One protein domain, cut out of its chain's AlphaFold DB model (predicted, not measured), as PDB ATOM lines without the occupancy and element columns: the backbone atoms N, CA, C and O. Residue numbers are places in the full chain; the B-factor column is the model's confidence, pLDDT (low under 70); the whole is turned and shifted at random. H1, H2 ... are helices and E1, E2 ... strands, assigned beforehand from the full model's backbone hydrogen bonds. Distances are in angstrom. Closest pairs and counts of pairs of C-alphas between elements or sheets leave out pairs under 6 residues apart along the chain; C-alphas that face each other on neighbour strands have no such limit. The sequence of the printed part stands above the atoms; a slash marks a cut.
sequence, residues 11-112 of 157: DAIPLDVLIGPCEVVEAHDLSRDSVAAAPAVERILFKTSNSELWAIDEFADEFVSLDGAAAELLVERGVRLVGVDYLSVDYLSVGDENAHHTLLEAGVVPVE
ATOM      1  N   ASP A  11      22.699 -41.150  33.210       91.12
ATOM      2  CA  ASP A  11      21.805 -40.018  33.465       91.12
ATOM      3  C   ASP A  11      22.268 -39.120  34.623       91.12
ATOM      4  O   ASP A  11      21.850 -37.966  34.715       91.12
ATOM      5  N   ALA A  12      23.166 -39.621  35.475       92.81
ATOM      6  CA  ALA A  12      23.760 -38.869  36.573       92.81
ATOM      7  C   ALA A  12      25.095 -38.194  36.202       92.81
ATOM      8  O   ALA A  12      25.653 -37.466  37.025       92.81
ATOM      9  N   ILE A  13      25.623 -38.412  34.989       92.62
ATOM     10  CA  ILE A  13      26.871 -37.779  34.543       92.62
ATOM     11  C   ILE A  13      26.633 -36.271  34.347       92.62
ATOM     12  O   ILE A  13      25.755 -35.885  33.567       92.62
ATOM     13  N   PRO A  14      27.425 -35.386  34.985       93.12
ATOM     14  CA  PRO A  14      27.317 -33.952  34.752       93.12
ATOM     15  C   PRO A  14      27.595 -33.601  33.286       93.12
ATOM     16  O   PRO A  14      28.642 -33.946  32.734       93.12
ATOM     17  N   LEU A  15      26.677 -32.872  32.645       94.06
ATOM     18  CA  LEU A  15      26.788 -32.529  31.220       94.06
ATOM     19  C   LEU A  15      28.050 -31.720  30.883       94.06
ATOM     20  O   LEU A  15      28.538 -31.790  29.759       94.06
ATOM     21  N   ASP A  16      28.608 -30.973  31.836       94.69
ATOM     22  CA  ASP A  16      29.846 -30.216  31.638       94.69
ATOM     23  C   ASP A  16      31.090 -31.120  31.527       94.69
ATOM     24  O   ASP A  16      32.120 -30.687  31.010       94.69
ATOM     25  N   VAL A  17      31.016 -32.381  31.970       95.19
ATOM     26  CA  VAL A  17      32.044 -33.387  31.662       95.19
ATOM     27  C   VAL A  17      32.020 -33.698  30.167       95.19
ATOM     28  O   VAL A  17      33.065 -33.681  29.519       95.19
ATOM     29  N   LEU A  18      30.822 -33.906  29.615       95.00
ATOM     30  CA  LEU A  18      30.596 -34.328  28.230       95.00
ATOM     31  C   LEU A  18      30.720 -33.182  27.214       95.00
ATOM     32  O   LEU A  18      30.960 -33.426  26.035       95.00
ATOM     33  N   ILE A  19      30.555 -31.932  27.653       94.94
ATOM     34  CA  ILE A  19      30.528 -30.754  26.783       94.94
ATOM     35  C   ILE A  19      31.674 -29.814  27.147       94.94
ATOM     36  O   ILE A  19      31.714 -29.230  28.229       94.94
ATOM     37  N   GLY A  20      32.588 -29.607  26.202       93.88
ATOM     38  CA  GLY A  20      33.649 -28.615  26.326       93.88
ATOM     39  C   GLY A  20      34.783 -28.835  25.329       93.88
ATOM     40  O   GLY A  20      34.709 -29.739  24.496       93.88
ATOM     41  N   PRO A  21      35.844 -28.015  25.409       94.38
ATOM     42  CA  PRO A  21      37.049 -28.220  24.618       94.38
ATOM     43  C   PRO A  21      37.635 -29.609  24.879       94.38
ATOM     44  O   PRO A  21      37.707 -30.050  26.033       94.38
ATOM     45  N   CYS A  22      38.051 -30.270  23.804       95.12
ATOM     46  CA  CYS A  22      38.785 -31.526  23.827       95.12
ATOM     47  C   CYS A  22      39.883 -31.497  22.763       95.12
ATOM     48  O   CYS A  22      39.770 -30.765  21.778       95.12
ATOM     49  N   GLU A  23      40.923 -32.300  22.966       95.44
ATOM     50  CA  GLU A  23      41.985 -32.482  21.977       95.44
ATOM     51  C   GLU A  23      41.895 -33.859  21.336       95.44
ATOM     52  O   GLU A  23      41.761 -34.865  22.032       95.44
ATOM     53  N   VAL A  24      42.016 -33.901  20.007       96.00
ATOM     54  CA  VAL A  24      42.170 -35.153  19.260       96.00
ATOM     55  C   VAL A  24      43.651 -35.411  19.034       96.00
ATOM     56  O   VAL A  24      44.326 -34.662  18.317       96.00
ATOM     57  N   VAL A  25      44.144 -36.495  19.619       95.25
ATOM     58  CA  VAL A  25      45.539 -36.929  19.549       95.25
ATOM     59  C   VAL A  25      45.587 -38.209  18.741       95.25
ATOM     60  O   VAL A  25      44.997 -39.199  19.163       95.25
ATOM     61  N   GLU A  26      46.285 -38.224  17.598       94.94
ATOM     62  CA  GLU A  26      46.566 -39.517  16.967       94.94
ATOM     63  C   GLU A  26      47.793 -40.175  17.586       94.94
ATOM     64  O   GLU A  26      48.854 -39.541  17.687       94.94
ATOM     65  N   ALA A  27      47.617 -41.437  17.953       93.44
ATOM     66  CA  ALA A  27      48.569 -42.287  18.642       93.44
ATOM     67  C   ALA A  27      48.637 -43.655  17.946       93.44
ATOM     68  O   ALA A  27      47.653 -44.126  17.381       93.44
ATOM     69  N   HIS A  28      49.816 -44.274  17.963       92.81
ATOM     70  CA  HIS A  28      50.010 -45.618  17.411       92.81
ATOM     71  C   HIS A  28      49.551 -46.705  18.394       92.81
ATOM     72  O   HIS A  28      48.985 -47.713  17.991       92.81
ATOM     73  N   ASP A  29      49.780 -46.478  19.685       93.31
ATOM     74  CA  ASP A  29      49.307 -47.302  20.791       93.31
ATOM     75  C   ASP A  29      48.807 -46.400  21.926       93.31
ATOM     76  O   ASP A  29      49.013 -45.183  21.906       93.31
ATOM     77  N   LEU A  30      48.151 -47.004  22.912       93.75
ATOM     78  CA  LEU A  30      47.635 -46.321  24.097       93.75
ATOM     79  C   LEU A  30      48.305 -46.834  25.373       93.75
ATOM     80  O   LEU A  30      47.656 -47.006  26.403       93.75
ATOM     81  N   SER A  31      49.617 -47.065  25.293       93.69
ATOM     82  CA  SER A  31      50.450 -47.337  26.464       93.69
ATOM     83  C   SER A  31      50.630 -46.091  27.333       93.69
ATOM     84  O   SER A  31      50.461 -44.954  26.869       93.69
ATOM     85  N   ARG A  32      51.059 -46.283  28.588       94.25
ATOM     86  CA  ARG A  32      51.394 -45.172  29.502       94.25
ATOM     87  C   ARG A  32      52.346 -44.153  28.868       94.25
ATOM     88  O   ARG A  32      52.134 -42.958  29.047       94.25
ATOM     89  N   ASP A  33      53.354 -44.591  28.113       94.25
ATOM     90  CA  ASP A  33      54.347 -43.700  27.493       94.25
ATOM     91  C   ASP A  33      53.751 -42.873  26.343       94.25
ATOM     92  O   ASP A  33      53.978 -41.661  26.258       94.25
ATOM     93  N   SER A  34      52.931 -43.497  25.492       92.69
ATOM     94  CA  SER A  34      52.223 -42.799  24.412       92.69
ATOM     95  C   SER A  34      51.223 -41.783  24.962       92.69
ATOM     96  O   SER A  34      51.187 -40.634  24.514       92.69
ATOM     97  N   VAL A  35      50.469 -42.159  25.998       94.44
ATOM     98  CA  VAL A  35      49.581 -41.238  26.719       94.44
ATOM     99  C   VAL A  35      50.378 -40.153  27.442       94.44
ATOM    100  O   VAL A  35      49.949 -38.998  27.492       94.44
ATOM    101  N   ALA A  36      51.576 -40.462  27.944       95.25
ATOM    102  CA  ALA A  36      52.413 -39.483  28.615       95.25
ATOM    103  C   ALA A  36      52.867 -38.346  27.689       95.25
ATOM    104  O   ALA A  36      52.978 -37.204  28.146       95.25
ATOM    105  N   ALA A  37      53.078 -38.639  26.406       94.19
ATOM    106  CA  ALA A  37      53.444 -37.658  25.389       94.19
ATOM    107  C   ALA A  37      52.273 -36.765  24.933       94.19
ATOM    108  O   ALA A  37      52.502 -35.747  24.277       94.19
ATOM    109  N   ALA A  38      51.031 -37.119  25.271       93.62
ATOM    110  CA  ALA A  38      49.854 -36.331  24.931       93.62
ATOM    111  C   ALA A  38      49.770 -35.019  25.749       93.62
ATOM    112  O   ALA A  38      50.274 -34.956  26.877       93.62
ATOM    113  N   PRO A  39      49.125 -33.963  25.210       93.00
ATOM    114  CA  PRO A  39      48.940 -32.698  25.914       93.00
ATOM    115  C   PRO A  39      48.125 -32.863  27.203       93.00
ATOM    116  O   PRO A  39      47.212 -33.682  27.289       93.00
ATOM    117  N   ALA A  40      48.434 -32.035  28.202       92.62
ATOM    118  CA  ALA A  40      47.675 -31.972  29.446       92.62
ATOM    119  C   ALA A  40      46.376 -31.179  29.231       92.62
ATOM    120  O   ALA A  40      46.395 -29.950  29.163       92.62
ATOM    121  N   VAL A  41      45.254 -31.888  29.114       95.50
ATOM    122  CA  VAL A  41      43.916 -31.321  28.891       95.50
ATOM    123  C   VAL A  41      42.867 -32.055  29.713       95.50
ATOM    124  O   VAL A  41      43.073 -33.189  30.127       95.50
ATOM    125  N   GLU A  42      41.713 -31.427  29.934       96.81
ATOM    126  CA  GLU A  42      40.626 -32.055  30.699       96.81
ATOM    127  C   GLU A  42      39.853 -33.114  29.898       96.81
ATOM    128  O   GLU A  42      39.199 -33.965  30.495       96.81
ATOM    129  N   ARG A  43      39.880 -33.053  28.560       97.88
ATOM    130  CA  ARG A  43      39.179 -33.997  27.678       97.88
ATOM    131  C   ARG A  43      40.071 -34.342  26.502       97.88
ATOM    132  O   ARG A  43      40.506 -33.444  25.779       97.88
ATOM    133  N   ILE A  44      40.324 -35.623  26.302       97.12
ATOM    134  CA  ILE A  44      41.234 -36.106  25.267       97.12
ATOM    135  C   ILE A  44      40.583 -37.244  24.496       97.12
ATOM    136  O   ILE A  44      40.002 -38.140  25.094       97.12
ATOM    137  N   LEU A  45      40.664 -37.197  23.170       97.38
ATOM    138  CA  LEU A  45      40.172 -38.240  22.280       97.38
ATOM    139  C   LEU A  45      41.367 -38.825  21.534       97.38
ATOM    140  O   LEU A  45      42.112 -38.095  20.874       97.38
ATOM    141  N   PHE A  46      41.547 -40.132  21.623       96.25
ATOM    142  CA  PHE A  46      42.621 -40.824  20.939       96.25
ATOM    143  C   PHE A  46      42.138 -41.377  19.605       96.25
ATOM    144  O   PHE A  46      41.211 -42.178  19.545       96.25
ATOM    145  N   LYS A  47      42.797 -40.933  18.535       95.69
ATOM    146  CA  LYS A  47      42.655 -41.485  17.189       95.69
ATOM    147  C   LYS A  47      43.779 -42.485  16.950       95.69
ATOM    148  O   LYS A  47      44.951 -42.134  17.028       95.69
ATOM    149  N   THR A  48      43.450 -43.719  16.648       95.38
ATOM    150  CA  THR A  48      44.413 -44.790  16.414       95.38
ATOM    151  C   THR A  48      44.204 -45.362  15.015       95.38
ATOM    152  O   THR A  48      43.434 -44.825  14.211       95.38
ATOM    153  N   SER A  49      44.886 -46.460  14.694       94.69
ATOM    154  CA  SER A  49      44.546 -47.250  13.508       94.69
ATOM    155  C   SER A  49      43.129 -47.830  13.572       94.69
ATOM    156  O   SER A  49      42.587 -48.190  12.529       94.69
ATOM    157  N   ASN A  50      42.498 -47.880  14.754       95.06
ATOM    158  CA  ASN A  50      41.162 -48.445  14.898       95.06
ATOM    159  C   ASN A  50      40.083 -47.645  14.163       95.06
ATOM    160  O   ASN A  50      39.078 -48.221  13.763       95.06
ATOM    161  N   SER A  51      40.288 -46.346  13.923       93.31
ATOM    162  CA  SER A  51      39.372 -45.535  13.111       93.31
ATOM    163  C   SER A  51      39.052 -46.181  11.753       93.31
ATOM    164  O   SER A  51      37.938 -46.037  11.253       93.31
ATOM    165  N   GLU A  52      39.994 -46.916  11.155       92.44
ATOM    166  CA  GLU A  52      39.784 -47.600   9.873       92.44
ATOM    167  C   GLU A  52      38.874 -48.836   9.989       92.44
ATOM    168  O   GLU A  52      38.237 -49.223   9.010       92.44
ATOM    169  N   LEU A  53      38.723 -49.409  11.189       92.75
ATOM    170  CA  LEU A  53      37.833 -50.545  11.458       92.75
ATOM    171  C   LEU A  53      36.347 -50.166  11.331       92.75
ATOM    172  O   LEU A  53      35.497 -51.030  11.175       92.75
ATOM    173  N   TRP A  54      36.010 -48.875  11.280       90.75
ATOM    174  CA  TRP A  54      34.666 -48.411  10.907       90.75
ATOM    175  C   TRP A  54      34.316 -48.622   9.424       90.75
ATOM    176  O   TRP A  54      33.239 -48.218   8.979       90.75
ATOM    177  N   ALA A  55      35.250 -49.115   8.609       91.12
ATOM    178  CA  ALA A  55      35.011 -49.438   7.204       91.12
ATOM    179  C   ALA A  55      34.630 -50.910   6.973       91.12
ATOM    180  O   ALA A  55      34.299 -51.259   5.841       91.12
ATOM    181  N   ILE A  56      34.691 -51.751   8.009       89.12
ATOM    182  CA  ILE A  56      34.289 -53.158   7.947       89.12
ATOM    183  C   ILE A  56      32.944 -53.358   8.653       89.12
ATOM    184  O   ILE A  56      32.605 -52.626   9.578       89.12
ATOM    185  N   ASP A  57      32.172 -54.343   8.194       86.69
ATOM    186  CA  ASP A  57      30.828 -54.637   8.716       86.69
ATOM    187  C   ASP A  57      30.847 -55.581   9.942       86.69
ATOM    188  O   ASP A  57      29.801 -55.885  10.513       86.69
ATOM    189  N   GLU A  58      32.031 -56.047  10.348       87.38
ATOM    190  CA  GLU A  58      32.257 -57.013  11.430       87.38
ATOM    191  C   GLU A  58      33.125 -56.395  12.540       87.38
ATOM    192  O   GLU A  58      33.906 -55.473  12.293       87.38
ATOM    193  N   PHE A  59      33.007 -56.905  13.770       86.75
ATOM    194  CA  PHE A  59      33.916 -56.523  14.853       86.75
ATOM    195  C   PHE A  59      35.286 -57.166  14.645       86.75
ATOM    196  O   PHE A  59      35.381 -58.349  14.329       86.75
ATOM    197  N   ALA A  60      36.341 -56.380  14.835       88.19
ATOM    198  CA  ALA A  60      37.702 -56.885  14.843       88.19
ATOM    199  C   ALA A  60      38.083 -57.381  16.244       88.19
ATOM    200  O   ALA A  60      37.803 -56.715  17.244       88.19
ATOM    201  N   ASP A  61      38.790 -58.507  16.292       84.62
ATOM    202  CA  ASP A  61      39.361 -59.057  17.527       84.62
ATOM    203  C   ASP A  61      40.692 -58.385  17.903       84.62
ATOM    204  O   ASP A  61      41.105 -58.397  19.061       84.62
ATOM    205  N   GLU A  62      41.369 -57.777  16.924       87.56
ATOM    206  CA  GLU A  62      42.643 -57.082  17.105       87.56
ATOM    207  C   GLU A  62      42.464 -55.578  16.895       87.56
ATOM    208  O   GLU A  62      42.166 -55.108  15.795       87.56
ATOM    209  N   PHE A  63      42.672 -54.811  17.962       91.31
ATOM    210  CA  PHE A  63      42.593 -53.356  17.952       91.31
ATOM    211  C   PHE A  63      43.488 -52.760  19.047       91.31
ATOM    212  O   PHE A  63      43.926 -53.438  19.975       91.31
ATOM    213  N   VAL A  64      43.775 -51.467  18.936       93.00
ATOM    214  CA  VAL A  64      44.525 -50.703  19.937       93.00
ATOM    215  C   VAL A  64      43.635 -50.429  21.148       93.00
ATOM    216  O   VAL A  64      42.593 -49.791  21.009       93.00
ATOM    217  N   SER A  65      44.062 -50.854  22.334       92.12
ATOM    218  CA  SER A  65      43.341 -50.646  23.595       92.12
ATOM    219  C   SER A  65      44.123 -49.765  24.572       92.12
ATOM    220  O   SER A  65      45.351 -49.846  24.623       92.12
ATOM    221  N   LEU A  66      43.421 -48.969  25.383       92.25
ATOM    222  CA  LEU A  66      44.010 -48.183  26.479       92.25
ATOM    223  C   LEU A  66      44.335 -49.081  27.678       92.25
ATOM    224  O   LEU A  66      43.416 -49.570  28.318       92.25
ATOM    225  N   ASP A  67      45.608 -49.284  28.017       87.31
ATOM    226  CA  ASP A  67      45.963 -50.143  29.157       87.31
ATOM    227  C   ASP A  67      45.682 -49.491  30.532       87.31
ATOM    228  O   ASP A  67      45.454 -48.282  30.654       87.31
ATOM    229  N   GLY A  68      45.701 -50.296  31.600       91.19
ATOM    230  CA  GLY A  68      45.451 -49.810  32.964       91.19
ATOM    231  C   GLY A  68      46.468 -48.766  33.445       91.19
ATOM    232  O   GLY A  68      46.099 -47.806  34.117       91.19
ATOM    233  N   ALA A  69      47.737 -48.877  33.044       93.19
ATOM    234  CA  ALA A  69      48.775 -47.924  33.437       93.19
ATOM    235  C   ALA A  69      48.592 -46.553  32.757       93.19
ATOM    236  O   ALA A  69      48.936 -45.511  33.324       93.19
ATOM    237  N   ALA A  70      48.044 -46.541  31.545       94.38
ATOM    238  CA  ALA A  70      47.615 -45.350  30.839       94.38
ATOM    239  C   ALA A  70      46.358 -44.743  31.477       94.38
ATOM    240  O   ALA A  70      46.294 -43.522  31.632       94.38
ATOM    241  N   ALA A  71      45.399 -45.570  31.909       95.75
ATOM    242  CA  ALA A  71      44.224 -45.121  32.656       95.75
ATOM    243  C   ALA A  71      44.607 -44.418  33.971       95.75
ATOM    244  O   ALA A  71      44.162 -43.294  34.213       95.75
ATOM    245  N   GLU A  72      45.500 -45.014  34.770       95.88
ATOM    246  CA  GLU A  72      46.050 -44.394  35.986       95.88
ATOM    247  C   GLU A  72      46.660 -43.021  35.689       95.88
ATOM    248  O   GLU A  72      46.375 -42.036  36.371       95.88
ATOM    249  N   LEU A  73      47.465 -42.926  34.627       96.81
ATOM    250  CA  LEU A  73      48.111 -41.674  34.249       96.81
ATOM    251  C   LEU A  73      47.102 -40.588  33.842       96.81
ATOM    252  O   LEU A  73      47.321 -39.407  34.119       96.81
ATOM    253  N   LEU A  74      46.002 -40.949  33.177       97.00
ATOM    254  CA  LEU A  74      44.939 -39.999  32.834       97.00
ATOM    255  C   LEU A  74      44.259 -39.453  34.097       97.00
ATOM    256  O   LEU A  74      44.035 -38.242  34.192       97.00
ATOM    257  N   VAL A  75      44.006 -40.318  35.083       97.50
ATOM    258  CA  VAL A  75      43.480 -39.926  36.400       97.50
ATOM    259  C   VAL A  75      44.454 -38.985  37.113       97.50
ATOM    260  O   VAL A  75      44.059 -37.896  37.531       97.50
ATOM    261  N   GLU A  76      45.741 -39.344  37.184       97.44
ATOM    262  CA  GLU A  76      46.804 -38.515  37.780       97.44
ATOM    263  C   GLU A  76      46.879 -37.116  37.140       97.44
ATOM    264  O   GLU A  76      47.162 -36.124  37.816       97.44
ATOM    265  N   ARG A  77      46.599 -37.019  35.835       96.81
ATOM    266  CA  ARG A  77      46.602 -35.763  35.065       96.81
ATOM    267  C   ARG A  77      45.323 -34.937  35.209       96.81
ATOM    268  O   ARG A  77      45.257 -33.840  34.655       96.81
ATOM    269  N   GLY A  78      44.320 -35.427  35.937       96.94
ATOM    270  CA  GLY A  78      43.046 -34.734  36.128       96.94
ATOM    271  C   GLY A  78      42.184 -34.678  34.865       96.94
ATOM    272  O   GLY A  78      41.385 -33.748  34.705       96.94
ATOM    273  N   VAL A  79      42.355 -35.650  33.962       97.88
ATOM    274  CA  VAL A  79      41.456 -35.841  32.820       97.88
ATOM    275  C   VAL A  79      40.062 -36.156  33.352       97.88
ATOM    276  O   VAL A  79      39.901 -36.929  34.286       97.88
ATOM    277  N   ARG A  80      39.041 -35.537  32.765       97.75
ATOM    278  CA  ARG A  80      37.626 -35.753  33.099       97.75
ATOM    279  C   ARG A  80      36.934 -36.665  32.093       97.75
ATOM    280  O   ARG A  80      35.959 -37.321  32.442       97.75
ATOM    281  N   LEU A  81      37.422 -36.684  30.852       97.94
ATOM    282  CA  LEU A  81      36.891 -37.506  29.768       97.94
ATOM    283  C   LEU A  81      38.026 -38.027  28.890       97.94
ATOM    284  O   LEU A  81      38.856 -37.243  28.418       97.94
ATOM    285  N   VAL A  82      38.014 -39.329  28.627       97.38
ATOM    286  CA  VAL A  82      38.879 -39.966  27.632       97.38
ATOM    287  C   VAL A  82      38.017 -40.633  26.567       97.38
ATOM    288  O   VAL A  82      37.087 -41.365  26.884       97.38
ATOM    289  N   GLY A  83      38.303 -40.352  25.301       96.69
ATOM    290  CA  GLY A  83      37.643 -40.974  24.161       96.69
ATOM    291  C   GLY A  83      38.571 -41.928  23.424       96.69
ATOM    292  O   GLY A  83      39.731 -41.586  23.202       96.69
ATOM    293  N   VAL A  84      38.055 -43.077  23.000       95.56
ATOM    294  CA  VAL A  84      38.757 -44.040  22.136       95.56
ATOM    295  C   VAL A  84      37.931 -44.315  20.882       95.56
ATOM    296  O   VAL A  84      36.700 -44.257  20.891       95.56
ATOM    297  N   ASP A  85      38.609 -44.569  19.769       94.38
ATOM    298  CA  ASP A  85      38.005 -44.578  18.434       94.38
ATOM    299  C   ASP A  85      37.477 -45.936  17.963       94.38
ATOM    300  O   ASP A  85      37.297 -46.172  16.767       94.38
ATOM    301  N   TYR A  86      37.198 -46.830  18.911       90.56
ATOM    302  CA  TYR A  86      36.636 -48.147  18.643       90.56
ATOM    303  C   TYR A  86      35.936 -48.726  19.866       90.56
ATOM    304  O   TYR A  86      36.048 -48.158  20.949       90.56
ATOM    305  N   LEU A  87      35.199 -49.816  19.655       83.88
ATOM    306  CA  LEU A  87      34.639 -50.696  20.680       83.88
ATOM    307  C   LEU A  87      34.525 -52.109  20.107       83.88
ATOM    308  O   LEU A  87      34.387 -52.270  18.892       83.88
ATOM    309  N   SER A  88      34.532 -53.119  20.972       75.62
ATOM    310  CA  SER A  88      34.224 -54.502  20.607       75.62
ATOM    311  C   SER A  88      33.167 -55.073  21.555       75.62
ATOM    312  O   SER A  88      32.916 -54.536  22.634       75.62
ATOM    313  N   VAL A  89      32.477 -56.123  21.106       67.25
ATOM    314  CA  VAL A  89      31.444 -56.815  21.895       67.25
ATOM    315  C   VAL A  89      32.081 -57.782  22.887       67.25
ATOM    316  O   VAL A  89      31.623 -57.883  24.023       67.25
ATOM    317  N   ASP A  90      33.142 -58.466  22.456       63.25
ATOM    318  CA  ASP A  90      33.819 -59.507  23.233       63.25
ATOM    319  C   ASP A  90      35.052 -58.976  23.985       63.25
ATOM    320  O   ASP A  90      35.548 -59.622  24.910       63.25
ATOM    321  N   TYR A  91      35.529 -57.780  23.620       64.75
ATOM    322  CA  TYR A  91      36.727 -57.153  24.174       64.75
ATOM    323  C   TYR A  91      36.501 -55.669  24.471       64.75
ATOM    324  O   TYR A  91      35.735 -54.987  23.794       64.75
ATOM    325  N   LEU A  92      37.204 -55.150  25.475       71.12
ATOM    326  CA  LEU A  92      37.063 -53.768  25.922       71.12
ATOM    327  C   LEU A  92      38.084 -52.864  25.214       71.12
ATOM    328  O   LEU A  92      39.285 -53.126  25.213       71.12
ATOM    329  N   SER A  93      37.606 -51.785  24.591       65.56
ATOM    330  CA  SER A  93      38.462 -50.783  23.931       65.56
ATOM    331  C   SER A  93      39.257 -49.946  24.926       65.56
ATOM    332  O   SER A  93      40.425 -49.617  24.689       65.56
ATOM    333  N   VAL A  94      38.673 -49.660  26.085       69.94
ATOM    334  CA  VAL A  94      39.400 -49.209  27.264       69.94
ATOM    335  C   VAL A  94      39.916 -50.425  28.042       69.94
ATOM    336  O   VAL A  94      39.394 -50.800  29.087       69.94
ATOM    337  N   GLY A  95      40.966 -51.038  27.495       67.94
ATOM    338  CA  GLY A  95      41.846 -51.972  28.199       67.94
ATOM    339  C   GLY A  95      41.198 -53.257  28.682       67.94
ATOM    340  O   GLY A  95      40.427 -53.892  27.980       67.94
ATOM    341  N   ASP A  96      41.577 -53.671  29.887       69.38
ATOM    342  CA  ASP A  96      40.918 -54.729  30.642       69.38
ATOM    343  C   ASP A  96      39.864 -54.131  31.592       69.38
ATOM    344  O   ASP A  96      39.636 -52.919  31.647       69.38
ATOM    345  N   GLU A  97      39.223 -54.985  32.386       77.25
ATOM    346  CA  GLU A  97      38.290 -54.545  33.427       77.25
ATOM    347  C   GLU A  97      38.934 -53.516  34.382       77.25
ATOM    348  O   GLU A  97      38.269 -52.584  34.838       77.25
ATOM    349  N   ASN A  98      40.246 -53.620  34.640       82.38
ATOM    350  CA  ASN A  98      40.952 -52.724  35.558       82.38
ATOM    351  C   ASN A  98      41.058 -51.295  35.020       82.38
ATOM    352  O   ASN A  98      40.943 -50.349  35.802       82.38
ATOM    353  N   ALA A  99      41.255 -51.109  33.712       87.94
ATOM    354  CA  ALA A  99      41.272 -49.777  33.108       87.94
ATOM    355  C   ALA A  99      39.913 -49.072  33.278       87.94
ATOM    356  O   ALA A  99      39.863 -47.901  33.661       87.94
ATOM    357  N   HIS A 100      38.811 -49.802  33.089       89.81
ATOM    358  CA  HIS A 100      37.463 -49.287  33.331       89.81
ATOM    359  C   HIS A 100      37.233 -48.917  34.797       89.81
ATOM    360  O   HIS A 100      36.779 -47.805  35.069       89.81
ATOM    361  N   HIS A 101      37.567 -49.807  35.739       90.38
ATOM    362  CA  HIS A 101      37.448 -49.511  37.173       90.38
ATOM    363  C   HIS A 101      38.267 -48.276  37.553       90.38
ATOM    364  O   HIS A 101      37.718 -47.342  38.127       90.38
ATOM    365  N   THR A 102      39.531 -48.204  37.124       93.69
ATOM    366  CA  THR A 102      40.431 -47.072  37.410       93.69
ATOM    367  C   THR A 102      39.826 -45.732  36.990       93.69
ATOM    368  O   THR A 102      39.843 -44.768  37.756       93.69
ATOM    369  N   LEU A 103      39.268 -45.654  35.779       94.31
ATOM    370  CA  LEU A 103      38.650 -44.424  35.283       94.31
ATOM    371  C   LEU A 103      37.340 -44.111  36.012       94.31
ATOM    372  O   LEU A 103      37.146 -42.986  36.477       94.31
ATOM    373  N   LEU A 104      36.446 -45.095  36.117       92.69
ATOM    374  CA  LEU A 104      35.095 -44.896  36.638       92.69
ATOM    375  C   LEU A 104      35.089 -44.598  38.142       92.69
ATOM    376  O   LEU A 104      34.330 -43.732  38.578       92.69
ATOM    377  N   GLU A 105      35.952 -45.245  38.931       93.19
ATOM    378  CA  GLU A 105      36.115 -44.958  40.363       93.19
ATOM    379  C   GLU A 105      36.654 -43.542  40.603       93.19
ATOM    380  O   GLU A 105      36.270 -42.880  41.569       93.19
ATOM    381  N   ALA A 106      37.492 -43.040  39.692       94.69
ATOM    382  CA  ALA A 106      37.996 -41.671  39.715       94.69
ATOM    383  C   ALA A 106      37.009 -40.634  39.135       94.69
ATOM    384  O   ALA A 106      37.297 -39.435  39.145       94.69
ATOM    385  N   GLY A 107      35.850 -41.066  38.626       93.06
ATOM    386  CA  GLY A 107      34.861 -40.196  37.985       93.06
ATOM    387  C   GLY A 107      35.275 -39.685  36.600       93.06
ATOM    388  O   GLY A 107      34.696 -38.713  36.108       93.06
ATOM    389  N   VAL A 108      36.270 -40.316  35.972       95.94
ATOM    390  CA  VAL A 108      36.646 -40.065  34.578       95.94
ATOM    391  C   VAL A 108      35.674 -40.807  33.673       95.94
ATOM    392  O   VAL A 108      35.403 -41.990  33.871       95.94
ATOM    393  N   VAL A 109      35.144 -40.116  32.667       95.75
ATOM    394  CA  VAL A 109      34.160 -40.689  31.744       95.75
ATOM    395  C   VAL A 109      34.866 -41.250  30.506       95.75
ATOM    396  O   VAL A 109      35.384 -40.459  29.709       95.75
ATOM    397  N   PRO A 110      34.896 -42.580  30.307       94.38
ATOM    398  CA  PRO A 110      35.293 -43.163  29.035       94.38
ATOM    399  C   PRO A 110      34.177 -42.989  27.995       94.38
ATOM    400  O   PRO A 110      32.996 -43.181  28.289       94.38
ATOM    401  N   VAL A 111      34.552 -42.626  26.769       94.94
ATOM    402  CA  VAL A 111      33.668 -42.609  25.597       94.94
ATOM    403  C   VAL A 111      34.272 -43.510  24.528       94.94
ATOM    404  O   VAL A 111      35.323 -43.207  23.969       94.94
ATOM    405  N   GLU A 112      33.602 -44.617  24.244       93.88
ATOM    406  CA  GLU A 112      34.080 -45.639  23.313       93.88
ATOM    407  C   GLU A 112      33.317 -45.592  21.983       93.88
ATOM    408  O   GLU A 112      32.220 -45.033  21.897       93.88
TER     409      GLU A 112
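AT A GLANCE: This is residues 11 to 112 of the 157 residues of an uncharacterized protein of Actinobacteria bacterium (UniProt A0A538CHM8). A small twisted wall of four parallel strands has three helices, H2, H4 and H5, in a curved row over one face, with the other face largely bare. H1 sits near the beginnings of E3 and E4, and H3 lies beyond the end of E2. The printed part has 102 residues, with 50 in named elements of a mixed class, in the order H1 E1 H2 E2 H3 H4 E3 H5 E4; the sheet's order is E1 E2 E3 E4. It is compact, with a radius of gyration of the C-alphas of 12.9 A and spans of 34 by 32 by 26 A.

HOW THE PARTS SIT: H1, residues 15 to 18, only grazes the sheet with residues 17 to 18. E1, residues 23 to 26, is parallel to E2, residues 43 to 47, at 24 degrees, with N 25 and O 45 within hydrogen-bond range at 2.9 A. H3, residues 49 to 55, touches no helix. H4, residues 68 to 76, touches H2, residues 32 to 36; their closest C-alphas, of Ala 70 and Arg 32, are 4.0 A apart. E3, residues 81 to 84, is parallel to E2 at 7 degrees, with N 46 and O 83 at 2.8 A. H5, residues 97 to 105, touches H4 at a shallow tilt of 13 degrees, the same way; their closest C-alphas, of Ala 99 and Gly 68, are 4.2 A apart. H4 and H5 only graze the sheet. E4, residues 109 to 111, is parallel to E3 at 24 degrees, with N 111 and O 82 at 2.8 A. E1 H2 E2, E2 H3 H4 E3 and E3 H5 E4 are strand-helix-strand units, parallel neighbours joined through helices, with right-handed crossovers. Every O i to N i+4 pair is within hydrogen-bond range in H2, H4 and H5; H3 has 0 of 3, but 4 of 4 O i to N i+3 pairs, and H1 is too short for an i+4 pair.

IN THESE COORDINATES: H1 begins at C-alpha 15 (26.788, -32.529, 31.220). E2 measures 13.3 A, H3 11.6 A, H4 12.4 A and H5 12.0 A. E4 ends at C-alpha 111 (33.668, -42.609, 25.597).

THE WHOLE: The C-alphas farthest apart, of Asp 57 and Glu 76, are 36.9 A apart. The printed part has no cut; the links H3 to H4 and E3 to H5 are long. The model's pLDDT is under 70 at residues 89 to 91 and 93 to 96.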